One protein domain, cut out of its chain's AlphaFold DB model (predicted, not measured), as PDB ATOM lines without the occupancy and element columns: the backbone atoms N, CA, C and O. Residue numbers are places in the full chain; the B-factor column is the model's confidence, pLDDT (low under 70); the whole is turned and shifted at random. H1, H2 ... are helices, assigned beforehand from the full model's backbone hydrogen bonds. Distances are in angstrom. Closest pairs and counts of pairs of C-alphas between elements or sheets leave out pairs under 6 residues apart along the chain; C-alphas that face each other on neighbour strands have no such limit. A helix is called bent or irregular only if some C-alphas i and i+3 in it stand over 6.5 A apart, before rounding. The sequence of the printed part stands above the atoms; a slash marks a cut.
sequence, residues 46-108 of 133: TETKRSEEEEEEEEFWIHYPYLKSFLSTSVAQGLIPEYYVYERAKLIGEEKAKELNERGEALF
ATOM      1  N   THR A  46      46.878  58.852   0.394       57.41
ATOM      2  CA  THR A  46      45.779  58.195  -0.327       57.41
ATOM      3  C   THR A  46      45.830  56.676  -0.224       57.41
ATOM      4  O   THR A  46      44.778  56.046  -0.166       57.41
ATOM      5  N   GLU A  47      47.024  56.081  -0.165       62.22
ATOM      6  CA  GLU A  47      47.170  54.629  -0.001       62.22
ATOM      7  C   GLU A  47      46.758  54.171   1.402       62.22
ATOM      8  O   GLU A  47      46.047  53.181   1.530       62.22
ATOM      9  N   THR A  48      47.135  54.916   2.449       64.56
ATOM     10  CA  THR A  48      46.792  54.557   3.838       64.56
ATOM     11  C   THR A  48      45.293  54.683   4.121       64.56
ATOM     12  O   THR A  48      44.708  53.793   4.726       64.56
ATOM     13  N   LYS A  49      44.637  55.738   3.616       63.28
ATOM     14  CA  LYS A  49      43.180  55.911   3.770       63.28
ATOM     15  C   LYS A  49      42.380  54.832   3.036       63.28
ATOM     16  O   LYS A  49      41.337  54.410   3.515       63.28
ATOM     17  N   ARG A  50      42.876  54.372   1.883       66.50
ATOM     18  CA  ARG A  50      42.232  53.304   1.115       66.50
ATOM     19  C   ARG A  50      42.312  51.955   1.829       66.50
ATOM     20  O   ARG A  50      41.325  51.234   1.836       66.50
ATOM     21  N   SER A  51      43.456  51.626   2.433       73.81
ATOM     22  CA  SER A  51      43.587  50.378   3.195       73.81
ATOM     23  C   SER A  51      42.685  50.350   4.429       73.81
ATOM     24  O   SER A  51      42.131  49.304   4.739       73.81
ATOM     25  N   GLU A  52      42.499  51.491   5.097       78.19
ATOM     26  CA  GLU A  52      41.597  51.596   6.253       78.19
ATOM     27  C   GLU A  52      40.128  51.376   5.846       78.19
ATOM     28  O   GLU A  52      39.415  50.627   6.503       78.19
ATOM     29  N   GLU A  53      39.685  51.956   4.726       83.12
ATOM     30  CA  GLU A  53      38.313  51.769   4.231       83.12
ATOM     31  C   GLU A  53      38.041  50.334   3.747       83.12
ATOM     32  O   GLU A  53      36.953  49.804   3.969       83.12
ATOM     33  N   GLU A  54      39.025  49.685   3.119       85.12
ATOM     34  CA  GLU A  54      38.918  48.278   2.713       85.12
ATOM     35  C   GLU A  54      38.808  47.346   3.941       85.12
ATOM     36  O   GLU A  54      37.985  46.428   3.941       85.12
ATOM     37  N   GLU A  55      39.559  47.611   5.018       88.31
ATOM     38  CA  GLU A  55      39.448  46.863   6.283       88.31
ATOM     39  C   GLU A  55      38.078  47.066   6.960       88.31
ATOM     40  O   GLU A  55      37.446  46.094   7.388       88.31
ATOM     41  N   GLU A  56      37.575  48.305   7.011       91.19
ATOM     42  CA  GLU A  56      36.242  48.612   7.551       91.19
ATOM     43  C   GLU A  56      35.116  47.951   6.742       91.19
ATOM     44  O   GLU A  56      34.116  47.484   7.302       91.19
ATOM     45  N   GLU A  57      35.259  47.897   5.416       92.75
ATOM     46  CA  GLU A  57      34.322  47.197   4.544       92.75
ATOM     47  C   GLU A  57      34.290  45.697   4.847       92.75
ATOM     48  O   GLU A  57      33.210  45.107   5.000       92.75
ATOM     49  N   GLU A  58      35.458  45.063   4.928       93.50
ATOM     50  CA  GLU A  58      35.550  43.637   5.218       93.50
ATOM     51  C   GLU A  58      34.917  43.298   6.571       93.50
ATOM     52  O   GLU A  58      34.107  42.366   6.650       93.50
ATOM     53  N   GLU A  59      35.206  44.083   7.610       94.69
ATOM     54  CA  GLU A  59      34.646  43.873   8.944       94.69
ATOM     55  C   GLU A  59      33.119  44.049   8.965       94.69
ATOM     56  O   GLU A  59      32.397  43.198   9.498       94.69
ATOM     57  N   PHE A  60      32.588  45.072   8.287       94.94
ATOM     58  CA  PHE A  60      31.141  45.257   8.146       94.94
ATOM     59  C   PHE A  60      30.462  44.028   7.521       94.94
ATOM     60  O   PHE A  60      29.418  43.559   7.986       94.94
ATOM     61  N   TRP A  61      31.063  43.456   6.477       95.69
ATOM     62  CA  TRP A  61      30.505  42.294   5.791       95.69
ATOM     63  C   TRP A  61      30.605  40.988   6.573       95.69
ATOM     64  O   TRP A  61      29.764  40.108   6.372       95.69
ATOM     65  N   ILE A  62      31.588  40.861   7.466       96.31
ATOM     66  CA  ILE A  62      31.663  39.747   8.419       96.31
ATOM     67  C   ILE A  62      30.466  39.795   9.375       96.31
ATOM     68  O   ILE A  62      29.882  38.754   9.682       96.31
ATOM     69  N   HIS A  63      30.061  40.992   9.804       95.62
ATOM     70  CA  HIS A  63      28.904  41.174  10.679       95.62
ATOM     71  C   HIS A  63      27.561  41.018   9.956       95.62
ATOM     72  O   HIS A  63      26.604  40.507  10.547       95.62
ATOM     73  N   TYR A  64      27.490  41.398   8.677       96.88
ATOM     74  CA  TYR A  64      26.244  41.431   7.902       96.88
ATOM     75  C   TYR A  64      26.283  40.602   6.601       96.88
ATOM     76  O   TYR A  64      26.023  41.126   5.509       96.88
ATOM     77  N   PRO A  65      26.553  39.284   6.676       95.81
ATOM     78  CA  PRO A  65      26.757  38.446   5.494       95.81
ATOM     79  C   PRO A  65      25.483  38.242   4.660       95.81
ATOM     80  O   PRO A  65      25.543  38.172   3.429       95.81
ATOM     81  N   TYR A  66      24.309  38.170   5.293       95.88
ATOM     82  CA  TYR A  66      23.045  37.982   4.575       95.88
ATOM     83  C   TYR A  66      22.591  39.269   3.892       95.88
ATOM     84  O   TYR A  66      22.047  39.223   2.787       95.88
ATOM     85  N   LEU A  67      22.879  40.425   4.501       95.44
ATOM     86  CA  LEU A  67      22.695  41.713   3.841       95.44
ATOM     87  C   LEU A  67      23.598  41.830   2.606       95.44
ATOM     88  O   LEU A  67      23.119  42.247   1.550       95.44
ATOM     89  N   LYS A  68      24.866  41.400   2.709       95.25
ATOM     90  CA  LYS A  68      25.786  41.339   1.565       95.25
ATOM     91  C   LYS A  68      25.190  40.524   0.427       95.25
ATOM     92  O   LYS A  68      25.042  41.033  -0.676       95.25
ATOM     93  N   SER A  69      24.774  39.289   0.711       93.00
ATOM     94  CA  SER A  69      24.183  38.387  -0.286       93.00
ATOM     95  C   SER A  69      22.932  38.980  -0.952       93.00
ATOM     96  O   SER A  69      22.775  38.925  -2.178       93.00
ATOM     97  N   PHE A  70      22.067  39.620  -0.162       91.38
ATOM     98  CA  PHE A  70      20.880  40.295  -0.676       91.38
ATOM     99  C   PHE A  70      21.237  41.435  -1.644       91.38
ATOM    100  O   PHE A  70      20.689  41.518  -2.746       91.38
ATOM    101  N   LEU A  71      22.199  42.289  -1.285       92.25
ATOM    102  CA  LEU A  71      22.646  43.378  -2.153       92.25
ATOM    103  C   LEU A  71      23.408  42.867  -3.384       92.25
ATOM    104  O   LEU A  71      23.208  43.395  -4.478       92.25
ATOM    105  N   SER A  72      24.183  41.787  -3.259       91.56
ATOM    106  CA  SER A  72      24.824  41.112  -4.396       91.56
ATOM    107  C   SER A  72      23.808  40.608  -5.422       91.56
ATOM    108  O   SER A  72      24.089  40.611  -6.618       91.56
ATOM    109  N   THR A  73      22.592  40.249  -5.001       90.94
ATOM    110  CA  THR A  73      21.511  39.898  -5.939       90.94
ATOM    111  C   THR A  73      21.093  41.104  -6.784       90.94
ATOM    112  O   THR A  73      20.844  40.965  -7.980       90.94
ATOM    113  N   SER A  74      21.080  42.305  -6.199       91.50
ATOM    114  CA  SER A  74      20.803  43.544  -6.941       91.50
ATOM    115  C   SER A  74      21.911  43.864  -7.952       91.50
ATOM    116  O   SER A  74      21.613  44.353  -9.042       91.50
ATOM    117  N   VAL A  75      23.169  43.541  -7.631       93.88
ATOM    118  CA  VAL A  75      24.296  43.627  -8.577       93.88
ATOM    119  C   VAL A  75      24.126  42.633  -9.721       93.88
ATOM    120  O   VAL A  75      24.205  43.017 -10.883       93.88
ATOM    121  N   ALA A  76      23.826  41.368  -9.412       93.88
ATOM    122  CA  ALA A  76      23.628  40.323 -10.416       93.88
ATOM    123  C   ALA A  76      22.459  40.628 -11.372       93.88
ATOM    124  O   ALA A  76      22.474  40.223 -12.532       93.88
ATOM    125  N   GLN A  77      21.457  41.368 -10.894       94.69
ATOM    126  CA  GLN A  77      20.335  41.861 -11.693       94.69
ATOM    127  C   GLN A  77      20.651  43.148 -12.476       94.69
ATOM    128  O   GLN A  77      19.806  43.618 -13.234       94.69
ATOM    129  N   GLY A  78      21.840  43.732 -12.300       93.06
ATOM    130  CA  GLY A  78      22.254  44.970 -12.960       93.06
ATOM    131  C   GLY A  78      21.561  46.227 -12.427       93.06
ATOM    132  O   GLY A  78      21.566  47.252 -13.102       93.06
ATOM    133  N   LEU A  79      20.953  46.167 -11.236       92.88
ATOM    134  CA  LEU A  79      20.264  47.310 -10.627       92.88
ATOM    135  C   LEU A  79      21.241  48.307 -10.004       92.88
ATOM    136  O   LEU A  79      20.933  49.494  -9.910       92.88
ATOM    137  N   ILE A  80      22.395  47.817  -9.548       91.69
ATOM    138  CA  ILE A  80      23.486  48.640  -9.032       91.69
ATOM    139  C   ILE A  80      24.844  48.106  -9.483       91.69
ATOM    140  O   ILE A  80      25.014  46.891  -9.582       91.69
ATOM    141  N   PRO A  81      25.828  48.990  -9.712       92.88
ATOM    142  CA  PRO A  81      27.216  48.579  -9.861       92.88
ATOM    143  C   PRO A  81      27.767  47.968  -8.566       92.88
ATOM    144  O   PRO A  81      27.404  48.389  -7.467       92.88
ATOM    145  N   GLU A  82      28.677  47.004  -8.702       91.44
ATOM    146  CA  GLU A  82      29.277  46.271  -7.578       91.44
ATOM    147  C   GLU A  82      30.017  47.187  -6.594       91.44
ATOM    148  O   GLU A  82      29.818  47.093  -5.386       91.44
ATOM    149  N   TYR A  83      30.780  48.153  -7.105       90.00
ATOM    150  CA  TYR A  83      31.553  49.090  -6.286       90.00
ATOM    151  C   TYR A  83      30.690  50.073  -5.467       90.00
ATOM    152  O   TYR A  83      31.219  50.801  -4.637       90.00
ATOM    153  N   TYR A  84      29.367  50.107  -5.673       91.00
ATOM    154  CA  TYR A  84      28.439  50.907  -4.861       91.00
ATOM    155  C   TYR A  84      27.750  50.109  -3.748       91.00
ATOM    156  O   TYR A  84      26.963  50.678  -2.991       91.00
ATOM    157  N   VAL A  85      27.988  48.799  -3.645       92.94
ATOM    158  CA  VAL A  85      27.274  47.944  -2.684       92.94
ATOM    159  C   VAL A  85      27.559  48.362  -1.244       92.94
ATOM    160  O   VAL A  85      26.615  48.519  -0.466       92.94
ATOM    161  N   TYR A  86      28.829  48.588  -0.908       92.88
ATOM    162  CA  TYR A  86      29.232  48.996   0.435       92.88
ATOM    163  C   TYR A  86      28.760  50.404   0.788       92.88
ATOM    164  O   TYR A  86      28.117  50.590   1.818       92.88
ATOM    165  N   GLU A  87      28.931  51.371  -0.115       91.88
ATOM    166  CA  GLU A  87      28.383  52.725   0.052       91.88
ATOM    167  C   GLU A  87      26.879  52.714   0.324       91.88
ATOM    168  O   GLU A  87      26.372  53.387   1.223       91.88
ATOM    169  N   ARG A  88      26.139  51.886  -0.418       89.81
ATOM    170  CA  ARG A  88      24.702  51.749  -0.209       89.81
ATOM    171  C   ARG A  88      24.378  51.145   1.153       89.81
ATOM    172  O   ARG A  88      23.389  51.550   1.755       89.81
ATOM    173  N   ALA A  89      25.181  50.200   1.633       92.12
ATOM    174  CA  ALA A  89      25.003  49.613   2.952       92.12
ATOM    175  C   ALA A  89      25.303  50.611   4.080       92.12
ATOM    176  O   ALA A  89      24.515  50.689   5.022       92.12
ATOM    177  N   LYS A  90      26.338  51.452   3.937       92.12
ATOM    178  CA  LYS A  90      26.628  52.552   4.876       92.12
ATOM    179  C   LYS A  90      25.420  53.486   5.041       92.12
ATOM    180  O   LYS A  90      25.052  53.838   6.160       92.12
ATOM    181  N   LEU A  91      24.736  53.818   3.942       93.06
ATOM    182  CA  LEU A  91      23.555  54.696   3.953       93.06
ATOM    183  C   LEU A  91      22.312  54.093   4.629       93.06
ATOM    184  O   LEU A  91      21.409  54.837   5.013       93.06
ATOM    185  N   ILE A  92      22.232  52.767   4.761       91.62
ATOM    186  CA  ILE A  92      21.100  52.086   5.410       91.62
ATOM    187  C   ILE A  92      21.112  52.335   6.927       91.62
ATOM    188  O   ILE A  92      20.046  52.422   7.539       91.62
ATOM    189  N   GLY A  93      22.302  52.495   7.511       92.44
ATOM    190  CA  GLY A  93      22.505  52.650   8.948       92.44
ATOM    191  C   GLY A  93      22.467  51.323   9.712       92.44
ATOM    192  O   GLY A  93      21.825  50.356   9.302       92.44
ATOM    193  N   GLU A  94      23.146  51.296  10.859       93.06
ATOM    194  CA  GLU A  94      23.454  50.081  11.629       93.06
ATOM    195  C   GLU A  94      22.213  49.280  12.058       93.06
ATOM    196  O   GLU A  94      22.112  48.079  11.815       93.06
ATOM    197  N   GLU A  95      21.222  49.946  12.658       95.56
ATOM    198  CA  GLU A  95      20.004  49.283  13.144       95.56
ATOM    199  C   GLU A  95      19.247  48.596  12.002       95.56
ATOM    200  O   GLU A  95      18.784  47.458  12.125       95.56
ATOM    201  N   LYS A  96      19.169  49.272  10.852       95.56
ATOM    202  CA  LYS A  96      18.467  48.755   9.684       95.56
ATOM    203  C   LYS A  96      19.273  47.674   8.972       95.56
ATOM    204  O   LYS A  96      18.677  46.706   8.500       95.56
ATOM    205  N   ALA A  97      20.598  47.805   8.919       94.88
ATOM    206  CA  ALA A  97      21.485  46.777   8.389       94.88
ATOM    207  C   ALA A  97      21.323  45.470   9.174       94.88
ATOM    208  O   ALA A  97      21.099  44.414   8.577       94.88
ATOM    209  N   LYS A  98      21.295  45.563  10.508       96.56
ATOM    210  CA  LYS A  98      21.023  44.433  11.396       96.56
ATOM    211  C   LYS A  98      19.648  43.810  11.152       96.56
ATOM    212  O   LYS A  98      19.566  42.605  10.922       96.56
ATOM    213  N   GLU A  99      18.581  44.611  11.130       97.44
ATOM    214  CA  GLU A  99      17.216  44.126  10.865       97.44
ATOM    215  C   GLU A  99      17.119  43.395   9.512       97.44
ATOM    216  O   GLU A  99      16.486  42.341   9.399       97.44
ATOM    217  N   LEU A 100      17.733  43.952   8.464       95.81
ATOM    218  CA  LEU A 100      17.733  43.346   7.134       95.81
ATOM    219  C   LEU A 100      18.566  42.066   7.089       95.81
ATOM    220  O   LEU A 100      18.144  41.105   6.446       95.81
ATOM    221  N   ASN A 101      19.701  42.026   7.784       97.12
ATOM    222  CA  ASN A 101      20.531  40.833   7.884       97.12
ATOM    223  C   ASN A 101      19.783  39.682   8.573       97.12
ATOM    224  O   ASN A 101      19.728  38.585   8.024       97.12
ATOM    225  N   GLU A 102      19.126  39.941   9.707       97.75
ATOM    226  CA  GLU A 102      18.316  38.943  10.428       97.75
ATOM    227  C   GLU A 102      17.146  38.424   9.573       97.75
ATOM    228  O   GLU A 102      16.840  37.228   9.552       97.75
ATOM    229  N   ARG A 103      16.493  39.304   8.803       96.44
ATOM    230  CA  ARG A 103      15.459  38.880   7.844       96.44
ATOM    231  C   ARG A 103      16.030  38.043   6.706       96.44
ATOM    232  O   ARG A 103      15.388  37.074   6.304       96.44
ATOM    233  N   GLY A 104      17.195  38.421   6.188       95.38
ATOM    234  CA  GLY A 104      17.907  37.673   5.157       95.38
ATOM    235  C   GLY A 104      18.251  36.263   5.627       95.38
ATOM    236  O   GLY A 104      17.949  35.298   4.929       95.38
ATOM    237  N   GLU A 105      18.765  36.131   6.848       96.94
ATOM    238  CA  GLU A 105      19.028  34.842   7.489       96.94
ATOM    239  C   GLU A 105      17.760  33.985   7.590       96.94
ATOM    240  O   GLU A 105      17.739  32.824   7.173       96.94
ATOM    241  N   ALA A 106      16.665  34.564   8.086       97.12
ATOM    242  CA  ALA A 106      15.402  33.849   8.227       97.12
ATOM    243  C   ALA A 106      14.836  33.367   6.878       97.12
ATOM    244  O   ALA A 106      14.219  32.300   6.812       97.12
ATOM    245  N   LEU A 107      15.016  34.141   5.803       95.25
ATOM    246  CA  LEU A 107      14.637  33.731   4.450       95.25
ATOM    247  C   LEU A 107      15.537  32.607   3.936       95.25
ATOM    248  O   LEU A 107      15.017  31.603   3.453       95.25
ATOM    249  N   PHE A 108      16.851  32.731   4.114       93.88
ATOM    250  CA  PHE A 108      17.815  31.712   3.706       93.88
ATOM    251  C   PHE A 108      17.533  30.356   4.368       93.88
ATOM    252  O   PHE A 108      17.500  29.322   3.701       93.88
TER     253      PHE A 108
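AT A GLANCE: This is residues 46 to 108 of the 133 residues of an uncharacterized protein of Brassica campestris (UniProt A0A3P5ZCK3). Four helices make a small body with one long arm: H2 and H3 form a splayed pair, H4 crosses the first part of H2, and H1 meets the beginning of H2 at a corner and sticks out with residues 46 to 53. H3 folds back from the far end of H2, and the four helices stand at steep angles to each other or about perpendicular rather than side by side as a bundle, with H1 close to H2 and H3 but clearly touching no other helix. The printed part has 63 residues with four named helices, in the order H1, H2, H3, H4, and no named strand; the class is all helix. The whole is compact, with a radius of gyration of the C-alphas of 12.2 A, yet elongated in outline, spanning 39 by 26 by 17 A.

IN THESE COORDINATES: Find C-alpha 46 at (45.779, 58.195, -0.327); from there H1, the longest helix, residues 46 to 63, runs 26.4 A to C-alpha 63 at (28.904, 41.174, 10.679). After Tyr 64 look for H2, residues 65 to 76, 16.3 A long. H3 holds residues 82 to 92 over 16.4 A and is irregular: C-alphas 83 and 86 are 7.1 A apart. H4, residues 94 to 108, runs 20.8 A and ends at C-alpha 108, at (17.815, 31.712, 3.706).

HOW THE PARTS SIT: Start at H1, which is close to H2 but not clearly touching it; their closest C-alphas, of Trp 61 and Lys 68, are 6.4 A apart. These two run opposite ways at a steep tilt of 69 degrees, only just short of about perpendicular. H1 is also close to H3 but not clearly touching, with the closest C-alphas, of Glu 57 and Tyr 86, 6.8 A apart. H1 and H4 are near each other, with 5 pairs of C-alphas within 10 A. Look next at H2, which touches H4 with residues 65 to 70 alone, about perpendicular at 80 degrees; the closest C-alphas, of Leu 67 and Asn 101, are 4.7 A apart. H2 touches H3, opposite ways at a steep tilt of 49 degrees, and their closest C-alphas, of Val 75 and Glu 82, are 5.7 A apart. H3 and H4 are close but not clearly touching, at 7.1 A between the C-alphas of Ala 89 and Ala 97. In H1 and H4 every O i to N i+4 pair is within hydrogen-bond range; in H2 7 of 8 are, and in H3 5 of 7.

THE WHOLE: The C-alphas of Thr 46 and Leu 107, the two farthest apart, are 39.9 A from each other. Without residues 46 to 53, which stand free, the body spans 26 by 25 by 16 A. The printed part has no cut, and the three links are tight. The mean pLDDT of the printed part is 90.5; look at residues 46 to 50 for the values under 70.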